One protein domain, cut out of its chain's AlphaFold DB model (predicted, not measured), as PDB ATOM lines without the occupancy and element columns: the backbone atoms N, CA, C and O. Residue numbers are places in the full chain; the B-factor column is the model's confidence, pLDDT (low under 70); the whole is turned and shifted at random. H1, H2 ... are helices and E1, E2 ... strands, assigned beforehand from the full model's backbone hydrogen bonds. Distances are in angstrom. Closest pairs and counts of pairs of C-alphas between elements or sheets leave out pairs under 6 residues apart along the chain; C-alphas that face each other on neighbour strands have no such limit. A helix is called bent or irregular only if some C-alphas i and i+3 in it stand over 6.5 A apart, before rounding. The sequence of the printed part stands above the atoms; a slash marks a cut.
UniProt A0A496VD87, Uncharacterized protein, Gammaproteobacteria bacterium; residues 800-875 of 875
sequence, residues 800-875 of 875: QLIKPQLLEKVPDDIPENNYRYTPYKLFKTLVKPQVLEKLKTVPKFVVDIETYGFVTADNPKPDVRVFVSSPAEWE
ATOM      1  N   GLN A 800     205.643 155.675 261.512       93.31
ATOM      2  CA  GLN A 800     204.257 155.300 261.245       93.31
ATOM      3  C   GLN A 800     203.437 156.535 260.841       93.31
ATOM      4  O   GLN A 800     203.307 157.505 261.590       93.31
ATOM      5  N   LEU A 801     202.845 156.485 259.644       93.56
ATOM      6  CA  LEU A 801     201.954 157.525 259.131       93.56
ATOM      7  C   LEU A 801     200.509 157.299 259.609       93.56
ATOM      8  O   LEU A 801     199.862 156.332 259.212       93.56
ATOM      9  N   ILE A 802     199.966 158.236 260.384       94.44
ATOM     10  CA  ILE A 802     198.534 158.333 260.681       94.44
ATOM     11  C   ILE A 802     197.869 159.093 259.532       94.44
ATOM     12  O   ILE A 802     198.081 160.300 259.362       94.44
ATOM     13  N   LYS A 803     197.065 158.371 258.746       94.31
ATOM     14  CA  LYS A 803     196.389 158.879 257.548       94.31
ATOM     15  C   LYS A 803     194.863 158.863 257.725       94.31
ATOM     16  O   LYS A 803     194.234 157.856 257.394       94.31
ATOM     17  N   PRO A 804     194.249 159.950 258.232       96.50
ATOM     18  CA  PRO A 804     192.795 160.086 258.228       96.50
ATOM     19  C   PRO A 804     192.265 159.975 256.794       96.50
ATOM     20  O   PRO A 804     192.927 160.412 255.856       96.50
ATOM     21  N   GLN A 805     191.079 159.398 256.611       97.25
ATOM     22  CA  GLN A 805     190.471 159.258 255.287       97.25
ATOM     23  C   GLN A 805     189.401 160.327 255.077       97.25
ATOM     24  O   GLN A 805     188.523 160.515 255.918       97.25
ATOM     25  N   LEU A 806     189.475 161.033 253.947       98.00
ATOM     26  CA  LEU A 806     188.460 162.008 253.553       98.00
ATOM     27  C   LEU A 806     187.114 161.312 253.341       98.00
ATOM     28  O   LEU A 806     187.059 160.198 252.831       98.00
ATOM     29  N   LEU A 807     186.031 162.000 253.697       97.50
ATOM     30  CA  LEU A 807     184.659 161.493 253.647       97.50
ATOM     31  C   LEU A 807     184.389 160.282 254.553       97.50
ATOM     32  O   LEU A 807     183.320 159.687 254.443       97.50
ATOM     33  N   GLU A 808     185.286 159.957 255.483       97.62
ATOM     34  CA  GLU A 808     185.100 158.891 256.472       97.62
ATOM     35  C   GLU A 808     184.996 159.431 257.901       97.62
ATOM     36  O   GLU A 808     185.382 160.570 258.193       97.62
ATOM     37  N   LYS A 809     184.433 158.615 258.805       97.38
ATOM     38  CA  LYS A 809     184.301 158.964 260.230       97.38
ATOM     39  C   LYS A 809     185.662 159.423 260.767       97.38
ATOM     40  O   LYS A 809     186.681 158.794 260.495       97.38
ATOM     41  N   VAL A 810     185.662 160.503 261.550       96.69
ATOM     42  CA  VAL A 810     186.881 160.975 262.219       96.69
ATOM     43  C   VAL A 810     187.424 159.857 263.124       96.69
ATOM     44  O   VAL A 810     186.652 159.357 263.949       96.69
ATOM     45  N   PRO A 811     188.694 159.442 262.959       95.88
ATOM     46  CA  PRO A 811     189.317 158.437 263.814       95.88
ATOM     47  C   PRO A 811     189.253 158.815 265.301       95.88
ATOM     48  O   PRO A 811     189.419 159.983 265.656       95.88
ATOM     49  N   ASP A 812     188.994 157.830 266.168       95.38
ATOM     50  CA  ASP A 812     188.763 158.059 267.605       95.38
ATOM     51  C   ASP A 812     190.046 158.476 268.362       95.38
ATOM     52  O   ASP A 812     189.979 158.969 269.488       95.38
ATOM     53  N   ASP A 813     191.217 158.295 267.749       92.75
ATOM     54  CA  ASP A 813     192.535 158.681 268.259       92.75
ATOM     55  C   ASP A 813     192.906 160.150 267.976       92.75
ATOM     56  O   ASP A 813     193.878 160.650 268.550       92.75
ATOM     57  N   ILE A 814     192.126 160.874 267.160       95.50
ATOM     58  CA  ILE A 814     192.318 162.312 266.924       95.50
ATOM     59  C   ILE A 814     191.501 163.110 267.953       95.50
ATOM     60  O   ILE A 814     190.270 163.045 267.953       95.50
ATOM     61  N   PRO A 815     192.142 163.901 268.830       94.69
ATOM     62  CA  PRO A 815     191.431 164.619 269.879       94.69
ATOM     63  C   PRO A 815     190.657 165.826 269.319       94.69
ATOM     64  O   PRO A 815     191.069 166.466 268.352       94.69
ATOM     65  N   GLU A 816     189.528 166.181 269.943       95.88
ATOM     66  CA  GLU A 816     188.623 167.205 269.391       95.88
ATOM     67  C   GLU A 816     189.225 168.616 269.307       95.88
ATOM     68  O   GLU A 816     188.813 169.422 268.475       95.88
ATOM     69  N   ASN A 817     190.228 168.926 270.132       96.56
ATOM     70  CA  ASN A 817     190.967 170.193 270.064       96.56
ATOM     71  C   ASN A 817     191.745 170.363 268.745       96.56
ATOM     72  O   ASN A 817     192.116 171.489 268.398       96.56
ATOM     73  N   ASN A 818     191.948 169.272 268.004       96.56
ATOM     74  CA  ASN A 818     192.585 169.265 266.695       96.56
ATOM     75  C   ASN A 818     191.585 169.344 265.531       96.56
ATOM     76  O   ASN A 818     191.986 169.304 264.363       96.56
ATOM     77  N   TYR A 819     190.290 169.488 265.824       97.19
ATOM     78  CA  TYR A 819     189.270 169.696 264.805       97.19
ATOM     79  C   TYR A 819     189.230 171.158 264.357       97.19
ATOM     80  O   TYR A 819     189.306 172.105 265.148       97.19
ATOM     81  N   ARG A 820     189.074 171.343 263.051       96.69
ATOM     82  CA  ARG A 820     188.754 172.618 262.409       96.69
ATOM     83  C   ARG A 820     187.390 172.485 261.745       96.69
ATOM     84  O   ARG A 820     187.101 171.463 261.146       96.69
ATOM     85  N   TYR A 821     186.546 173.506 261.833       94.12
ATOM     86  CA  TYR A 821     185.197 173.443 261.247       94.12
ATOM     87  C   TYR A 821     185.034 174.319 260.008       94.12
ATOM     88  O   TYR A 821     184.166 174.063 259.181       94.12
ATOM     89  N   THR A 822     185.902 175.316 259.843       93.50
ATOM     90  CA  THR A 822     185.796 176.298 258.764       93.50
ATOM     91  C   THR A 822     186.881 176.037 257.715       93.50
ATOM     92  O   THR A 822     188.017 176.480 257.896       93.50
ATOM     93  N   PRO A 823     186.579 175.303 256.628       91.56
ATOM     94  CA  PRO A 823     187.519 175.090 255.530       91.56
ATOM     95  C   PRO A 823     187.773 176.377 254.736       91.56
ATOM     96  O   PRO A 823     187.021 177.351 254.818       91.56
ATOM     97  N   TYR A 824     188.803 176.356 253.887       92.25
ATOM     98  CA  TYR A 824     189.079 177.458 252.966       92.25
ATOM     99  C   TYR A 824     187.893 177.714 252.017       92.25
ATOM    100  O   TYR A 824     187.298 176.781 251.474       92.25
ATOM    101  N   LYS A 825     187.551 178.990 251.781       95.31
ATOM    102  CA  LYS A 825     186.332 179.392 251.046       95.31
ATOM    103  C   LYS A 825     186.249 178.797 249.635       95.31
ATOM    104  O   LYS A 825     185.173 178.375 249.209       95.31
ATOM    105  N   LEU A 826     187.374 178.762 248.918       95.44
ATOM    106  CA  LEU A 826     187.429 178.210 247.563       95.44
ATOM    107  C   LEU A 826     187.153 176.703 247.574       95.44
ATOM    108  O   LEU A 826     186.254 176.241 246.878       95.44
ATOM    109  N   PHE A 827     187.837 175.967 248.454       96.06
ATOM    110  CA  PHE A 827     187.625 174.534 248.644       96.06
ATOM    111  C   PHE A 827     186.172 174.219 249.006       96.06
ATOM    112  O   PHE A 827     185.539 173.400 248.345       96.06
ATOM    113  N   LYS A 828     185.610 174.947 249.982       96.31
ATOM    114  CA  LYS A 828     184.205 174.828 250.397       96.31
ATOM    115  C   LYS A 828     183.251 174.944 249.210       96.31
ATOM    116  O   LYS A 828     182.312 174.169 249.102       96.31
ATOM    117  N   THR A 829     183.512 175.882 248.301       96.50
ATOM    118  CA  THR A 829     182.690 176.079 247.097       96.50
ATOM    119  C   THR A 829     182.787 174.886 246.143       96.50
ATOM    120  O   THR A 829     181.770 174.452 245.610       96.50
ATOM    121  N   LEU A 830     183.988 174.331 245.961       97.69
ATOM    122  CA  LEU A 830     184.247 173.234 245.024       97.69
ATOM    123  C   LEU A 830     183.672 171.885 245.480       97.69
ATOM    124  O   LEU A 830     183.236 171.112 244.632       97.69
ATOM    125  N   VAL A 831     183.661 171.602 246.789       97.62
ATOM    126  CA  VAL A 831     183.276 170.274 247.320       97.62
ATOM    127  C   VAL A 831     181.940 170.238 248.069       97.62
ATOM    128  O   VAL A 831     181.544 169.186 248.579       97.62
ATOM    129  N   LYS A 832     181.219 171.371 248.151       96.75
ATOM    130  CA  LYS A 832     179.916 171.470 248.846       96.75
ATOM    131  C   LYS A 832     178.931 170.362 248.447       96.75
ATOM    132  O   LYS A 832     178.347 169.785 249.365       96.75
ATOM    133  N   PRO A 833     178.753 170.006 247.159       96.62
ATOM    134  CA  PRO A 833     177.829 168.935 246.778       96.62
ATOM    135  C   PRO A 833     178.152 167.585 247.436       96.62
ATOM    136  O   PRO A 833     177.275 166.977 248.048       96.62
ATOM    137  N   GLN A 834     179.415 167.155 247.381       97.38
ATOM    138  CA  GLN A 834     179.880 165.870 247.913       97.38
ATOM    139  C   GLN A 834     179.791 165.830 249.446       97.38
ATOM    140  O   GLN A 834     179.398 164.820 250.032       97.38
ATOM    141  N   VAL A 835     180.123 166.940 250.113       97.44
ATOM    142  CA  VAL A 835     180.052 167.037 251.579       97.44
ATOM    143  C   VAL A 835     178.599 167.033 252.065       97.44
ATOM    144  O   VAL A 835     178.283 166.310 253.011       97.44
ATOM    145  N   LEU A 836     177.696 167.768 251.405       96.62
ATOM    146  CA  LEU A 836     176.263 167.747 251.724       96.62
ATOM    147  C   LEU A 836     175.634 166.369 251.499       96.62
ATOM    148  O   LEU A 836     174.746 165.967 252.248       96.62
ATOM    149  N   GLU A 837     176.081 165.636 250.479       96.50
ATOM    150  CA  GLU A 837     175.641 164.262 250.250       96.50
ATOM    151  C   GLU A 837     176.079 163.336 251.392       96.50
ATOM    152  O   GLU A 837     175.234 162.650 251.975       96.50
ATOM    153  N   LYS A 838     177.361 163.368 251.781       96.94
ATOM    154  CA  LYS A 838     177.874 162.525 252.873       96.94
ATOM    155  C   LYS A 838     177.245 162.881 254.227       96.94
ATOM    156  O   LYS A 838     176.917 161.964 254.983       96.94
ATOM    157  N   LEU A 839     176.976 164.164 254.497       96.50
ATOM    158  CA  LEU A 839     176.307 164.649 255.720       96.50
ATOM    159  C   LEU A 839     174.942 163.998 255.989       96.50
ATOM    160  O   LEU A 839     174.550 163.874 257.146       96.50
ATOM    161  N   LYS A 840     174.243 163.517 254.952       96.06
ATOM    162  CA  LYS A 840     172.976 162.778 255.111       96.06
ATOM    163  C   LYS A 840     173.151 161.419 255.791       96.06
ATOM    164  O   LYS A 840     172.193 160.887 256.340       96.06
ATOM    165  N   THR A 841     174.349 160.840 255.709       96.81
ATOM    166  CA  THR A 841     174.650 159.476 256.176       96.81
ATOM    167  C   THR A 841     175.584 159.461 257.377       96.81
ATOM    168  O   THR A 841     175.421 158.634 258.271       96.81
ATOM    169  N   VAL A 842     176.543 160.387 257.426       95.00
ATOM    170  CA  VAL A 842     177.536 160.491 258.493       95.00
ATOM    171  C   VAL A 842     177.552 161.941 258.984       95.00
ATOM    172  O   VAL A 842     177.944 162.826 258.229       95.00
ATOM    173  N   PRO A 843     177.144 162.228 260.234       91.38
ATOM    174  CA  PRO A 843     177.039 163.605 260.719       91.38
ATOM    175  C   PRO A 843     178.398 164.249 261.031       91.38
ATOM    176  O   PRO A 843     178.501 165.471 261.036       91.38
ATOM    177  N   LYS A 844     179.435 163.441 261.294       96.19
ATOM    178  CA  LYS A 844     180.783 163.894 261.668       96.19
ATOM    179  C   LYS A 844     181.839 163.051 260.949       96.19
ATOM    180  O   LYS A 844     182.043 161.887 261.292       96.19
ATOM    181  N   PHE A 845     182.489 163.630 259.947       97.94
ATOM    182  CA  PHE A 845     183.520 162.984 259.126       97.94
ATOM    183  C   PHE A 845     184.618 163.977 258.741       97.94
ATOM    184  O   PHE A 845     184.431 165.192 258.854       97.94
ATOM    185  N   VAL A 846     185.759 163.459 258.291       98.25
ATOM    186  CA  VAL A 846     186.894 164.265 257.823       98.25
ATOM    187  C   VAL A 846     186.579 164.839 256.443       98.25
ATOM    188  O   VAL A 846     186.299 164.102 255.502       98.25
ATOM    189  N   VAL A 847     186.626 166.159 256.310       98.06
ATOM    190  CA  VAL A 847     186.384 166.883 255.053       98.06
ATOM    191  C   VAL A 847     187.691 167.300 254.380       98.06
ATOM    192  O   VAL A 847     187.776 167.352 253.160       98.06
ATOM    193  N   ASP A 848     188.713 167.602 255.172       98.12
ATOM    194  CA  ASP A 848     190.045 167.965 254.694       98.12
ATOM    195  C   ASP A 848     191.075 167.652 255.786       98.12
ATOM    196  O   ASP A 848     190.721 167.485 256.957       98.12
ATOM    197  N   ILE A 849     192.347 167.565 255.420       97.75
ATOM    198  CA  ILE A 849     193.443 167.213 256.323       97.75
ATOM    199  C   ILE A 849     194.461 168.345 256.281       97.75
ATOM    200  O   ILE A 849     195.097 168.582 255.261       97.75
ATOM    201  N   GLU A 850     194.621 169.056 257.395       95.88
ATOM    202  CA  GLU A 850     195.622 170.123 257.508       95.88
ATOM    203  C   GLU A 850     197.009 169.537 257.792       95.88
ATOM    204  O   GLU A 850     198.026 170.027 257.299       95.88
ATOM    205  N   THR A 851     197.073 168.520 258.651       96.31
ATOM    206  CA  THR A 851     198.334 167.920 259.091       96.31
ATOM    207  C   THR A 851     198.129 166.433 259.369       96.31
ATOM    208  O   THR A 851     197.264 166.061 260.162       96.31
ATOM    209  N   TYR A 852     198.920 165.597 258.703       96.31
ATOM    210  CA  TYR A 852     199.036 164.158 258.916       96.31
ATOM    211  C   TYR A 852     199.947 163.863 260.109       96.31
ATOM    212  O   TYR A 852     200.839 164.647 260.443       96.31
ATOM    213  N   GLY A 853     199.738 162.710 260.743       95.06
ATOM    214  CA  GLY A 853     200.548 162.294 261.884       95.06
ATOM    215  C   GLY A 853     201.737 161.460 261.454       95.06
ATOM    216  O   GLY A 853     201.555 160.456 260.783       95.06
ATOM    217  N   PHE A 854     202.936 161.831 261.885       94.88
ATOM    218  CA  PHE A 854     204.146 161.034 261.686       94.88
ATOM    219  C   PHE A 854     204.670 160.610 263.054       94.88
ATOM    220  O   PHE A 854     205.299 161.406 263.761       94.88
ATOM    221  N   VAL A 855     204.327 159.390 263.452       94.19
ATOM    222  CA  VAL A 855     204.732 158.797 264.725       94.19
ATOM    223  C   VAL A 855     206.169 158.317 264.577       94.19
ATOM    224  O   VAL A 855     206.473 157.545 263.673       94.19
ATOM    225  N   THR A 856     207.044 158.773 265.463       93.69
ATOM    226  CA  THR A 856     208.432 158.301 265.561       93.69
ATOM    227  C   THR A 856     208.752 157.965 267.013       93.69
ATOM    228  O   THR A 856     208.007 158.361 267.913       93.69
ATOM    229  N   ALA A 857     209.883 157.303 267.271       92.06
ATOM    230  CA  ALA A 857     210.352 157.050 268.639       92.06
ATOM    231  C   ALA A 857     210.434 158.339 269.490       92.06
ATOM    232  O   ALA A 857     210.028 158.348 270.651       92.06
ATOM    233  N   ASP A 858     210.877 159.447 268.885       91.56
ATOM    234  CA  ASP A 858     210.990 160.759 269.540       91.56
ATOM    235  C   ASP A 858     209.669 161.552 269.578       91.56
ATOM    236  O   ASP A 858     209.562 162.556 270.284       91.56
ATOM    237  N   ASN A 859     208.660 161.133 268.807       92.56
ATOM    238  CA  ASN A 859     207.370 161.807 268.688       92.56
ATOM    239  C   ASN A 859     206.209 160.793 268.638       92.56
ATOM    240  O   ASN A 859     205.561 160.637 267.600       92.56
ATOM    241  N   PRO A 860     205.906 160.109 269.758       93.38
ATOM    242  CA  PRO A 860     204.899 159.046 269.796       93.38
ATOM    243  C   PRO A 860     203.450 159.553 269.674       93.38
ATOM    244  O   PRO A 860     202.527 158.754 269.549       93.38
ATOM    245  N   LYS A 861     203.223 160.870 269.758       93.50
ATOM    246  CA  LYS A 861     201.898 161.508 269.677       93.50
ATOM    247  C   LYS A 861     201.950 162.709 268.728       93.50
ATOM    248  O   LYS A 861     202.019 163.845 269.200       93.50
ATOM    249  N   PRO A 862     201.973 162.479 267.407       92.56
ATOM    250  CA  PRO A 862     202.076 163.561 266.441       92.56
ATOM    251  C   PRO A 862     200.814 164.437 266.424       92.56
ATOM    252  O   PRO A 862     199.710 163.971 266.705       92.56
ATOM    253  N   ASP A 863     200.977 165.710 266.059       93.44
ATOM    254  CA  ASP A 863     199.866 166.657 265.903       93.44
ATOM    255  C   ASP A 863     199.114 166.394 264.587       93.44
ATOM    256  O   ASP A 863     199.510 166.881 263.528       93.44
ATOM    257  N   VAL A 864     198.044 165.599 264.646       96.88
ATOM    258  CA  VAL A 864     197.131 165.362 263.512       96.88
ATOM    259  C   VAL A 864     196.011 166.385 263.554       96.88
ATOM    260  O   VAL A 864     195.299 166.444 264.553       96.88
ATOM    261  N   ARG A 865     195.804 167.151 262.479       97.81
ATOM    262  CA  ARG A 865     194.747 168.174 262.397       97.81
ATOM    263  C   ARG A 865     193.876 167.969 261.170       97.81
ATOM    264  O   ARG A 865     194.376 167.852 260.050       97.81
ATOM    265  N   VAL A 866     192.566 167.960 261.390       98.00
ATOM    266  CA  VAL A 866     191.561 167.662 260.365       98.00
ATOM    267  C   VAL A 866     190.460 168.711 260.356       98.00
ATOM    268  O   VAL A 866     190.055 169.224 261.402       98.00
ATOM    269  N   PHE A 867     189.937 169.001 259.169       97.88
ATOM    270  CA  PHE A 867     188.680 169.715 259.030       97.88
ATOM    271  C   PHE A 867     187.534 168.716 259.129       97.88
ATOM    272  O   PHE A 867     187.512 167.723 258.406       97.88
ATOM    273  N   VAL A 868     186.585 168.969 260.020       97.44
ATOM    274  CA  VAL A 868     185.461 168.081 260.311       97.44
ATOM    275  C   VAL A 868     184.173 168.704 259.794       97.44
ATOM    276  O   VAL A 868     183.984 169.922 259.840       97.44
ATOM    277  N   SER A 869     183.275 167.863 259.291       96.19
ATOM    278  CA  SER A 869     181.966 168.305 258.824       96.19
ATOM    279  C   SER A 869     181.138 168.937 259.955       96.19
ATOM    280  O   SER A 869     181.170 168.509 261.108       96.19
ATOM    281  N   SER A 870     180.402 169.998 259.615       93.88
ATOM    282  CA  SER A 870     179.465 170.697 260.502       93.88
ATOM    283  C   SER A 870     178.272 171.181 259.676       93.88
ATOM    284  O   SER A 870     178.484 171.995 258.778       93.88
ATOM    285  N   PRO A 871     177.032 170.727 259.936       90.00
ATOM    286  CA  PRO A 871     175.864 171.151 259.161       90.00
ATOM    287  C   PRO A 871     175.752 172.676 259.018       90.00
ATOM    288  O   PRO A 871     175.607 173.172 257.907       90.00
ATOM    289  N   ALA A 872     175.980 173.417 260.110       91.31
ATOM    290  CA  ALA A 872     175.916 174.881 260.135       91.31
ATOM    291  C   ALA A 872     176.947 175.575 259.228       91.31
ATOM    292  O   ALA A 872     176.755 176.720 258.836       91.31
ATOM    293  N   GLU A 873     178.060 174.908 258.918       90.50
ATOM    294  CA  GLU A 873     179.037 175.436 257.973       90.50
ATOM    295  C   GLU A 873     178.621 175.155 256.529       90.50
ATOM    296  O   GLU A 873     178.888 175.970 255.653       90.50
ATOM    297  N   TRP A 874     177.998 174.017 256.236       90.94
ATOM    298  CA  TRP A 874     177.783 173.575 254.853       90.94
ATOM    299  C   TRP A 874     176.406 173.913 254.283       90.94
ATOM    300  O   TRP A 874     176.288 173.982 253.056       90.94
ATOM    301  N   GLU A 875     175.414 174.169 255.133       83.75
ATOM    302  CA  GLU A 875     174.127 174.780 254.767       83.75
ATOM    303  C   GLU A 875     174.341 176.235 254.330       83.75
ATOM    304  O   GLU A 875     174.084 176.513 253.127       83.75
TER     305      GLU A 875
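This is residues 800 to 875 of the 875 residues of an uncharacterized protein of Gammaproteobacteria bacterium (UniProt A0A496VD87). Two small antiparallel sheets, E2 - E4 and E1 - E3, sit end to end in an elongated body, with H1 and H2 at one end and the turn of residues 856 to 860 at the other. The 76 printed residues, under half in named elements, hold E1, H1, E2, E3, E4, H2 in order: mixed class, compact, radius of gyration of the C-alphas 13.0 A, spans 42 by 24 by 18 A.

E2, residues 846 to 851, begins at C-alpha (186.894, 164.265, 257.823) and is 12.1 A long; E4 is 865 to 868. E1 is 800 to 802, E3 853 to 855. H1, 825 to 839, 18.4 A, is irregular: C-alphas 830 and 833 are 7.9 A apart. H2, 871 to 874, ends at C-alpha (177.783, 173.575, 254.853).

E2 and E4 are antiparallel at 161 degrees, N 847 to O 867 2.8 A. E2 runs on into E3 at 54 degrees. E3 and E1 are antiparallel at 155 degrees, N 802 to O 853 2.8 A. H1 and H2 touch, closest C-alphas Lys 832 and Trp 874, 6.7 A. H1 has 9 of 11 O i to N i+4 pairs within hydrogen-bond range; H2 is too short for any.

The farthest C-alphas, Ala 857 and Glu 875, are 42.7 A apart. The printed part has no cut, E1 to H1 is a long link, and no printed residue is under 70 in pLDDT.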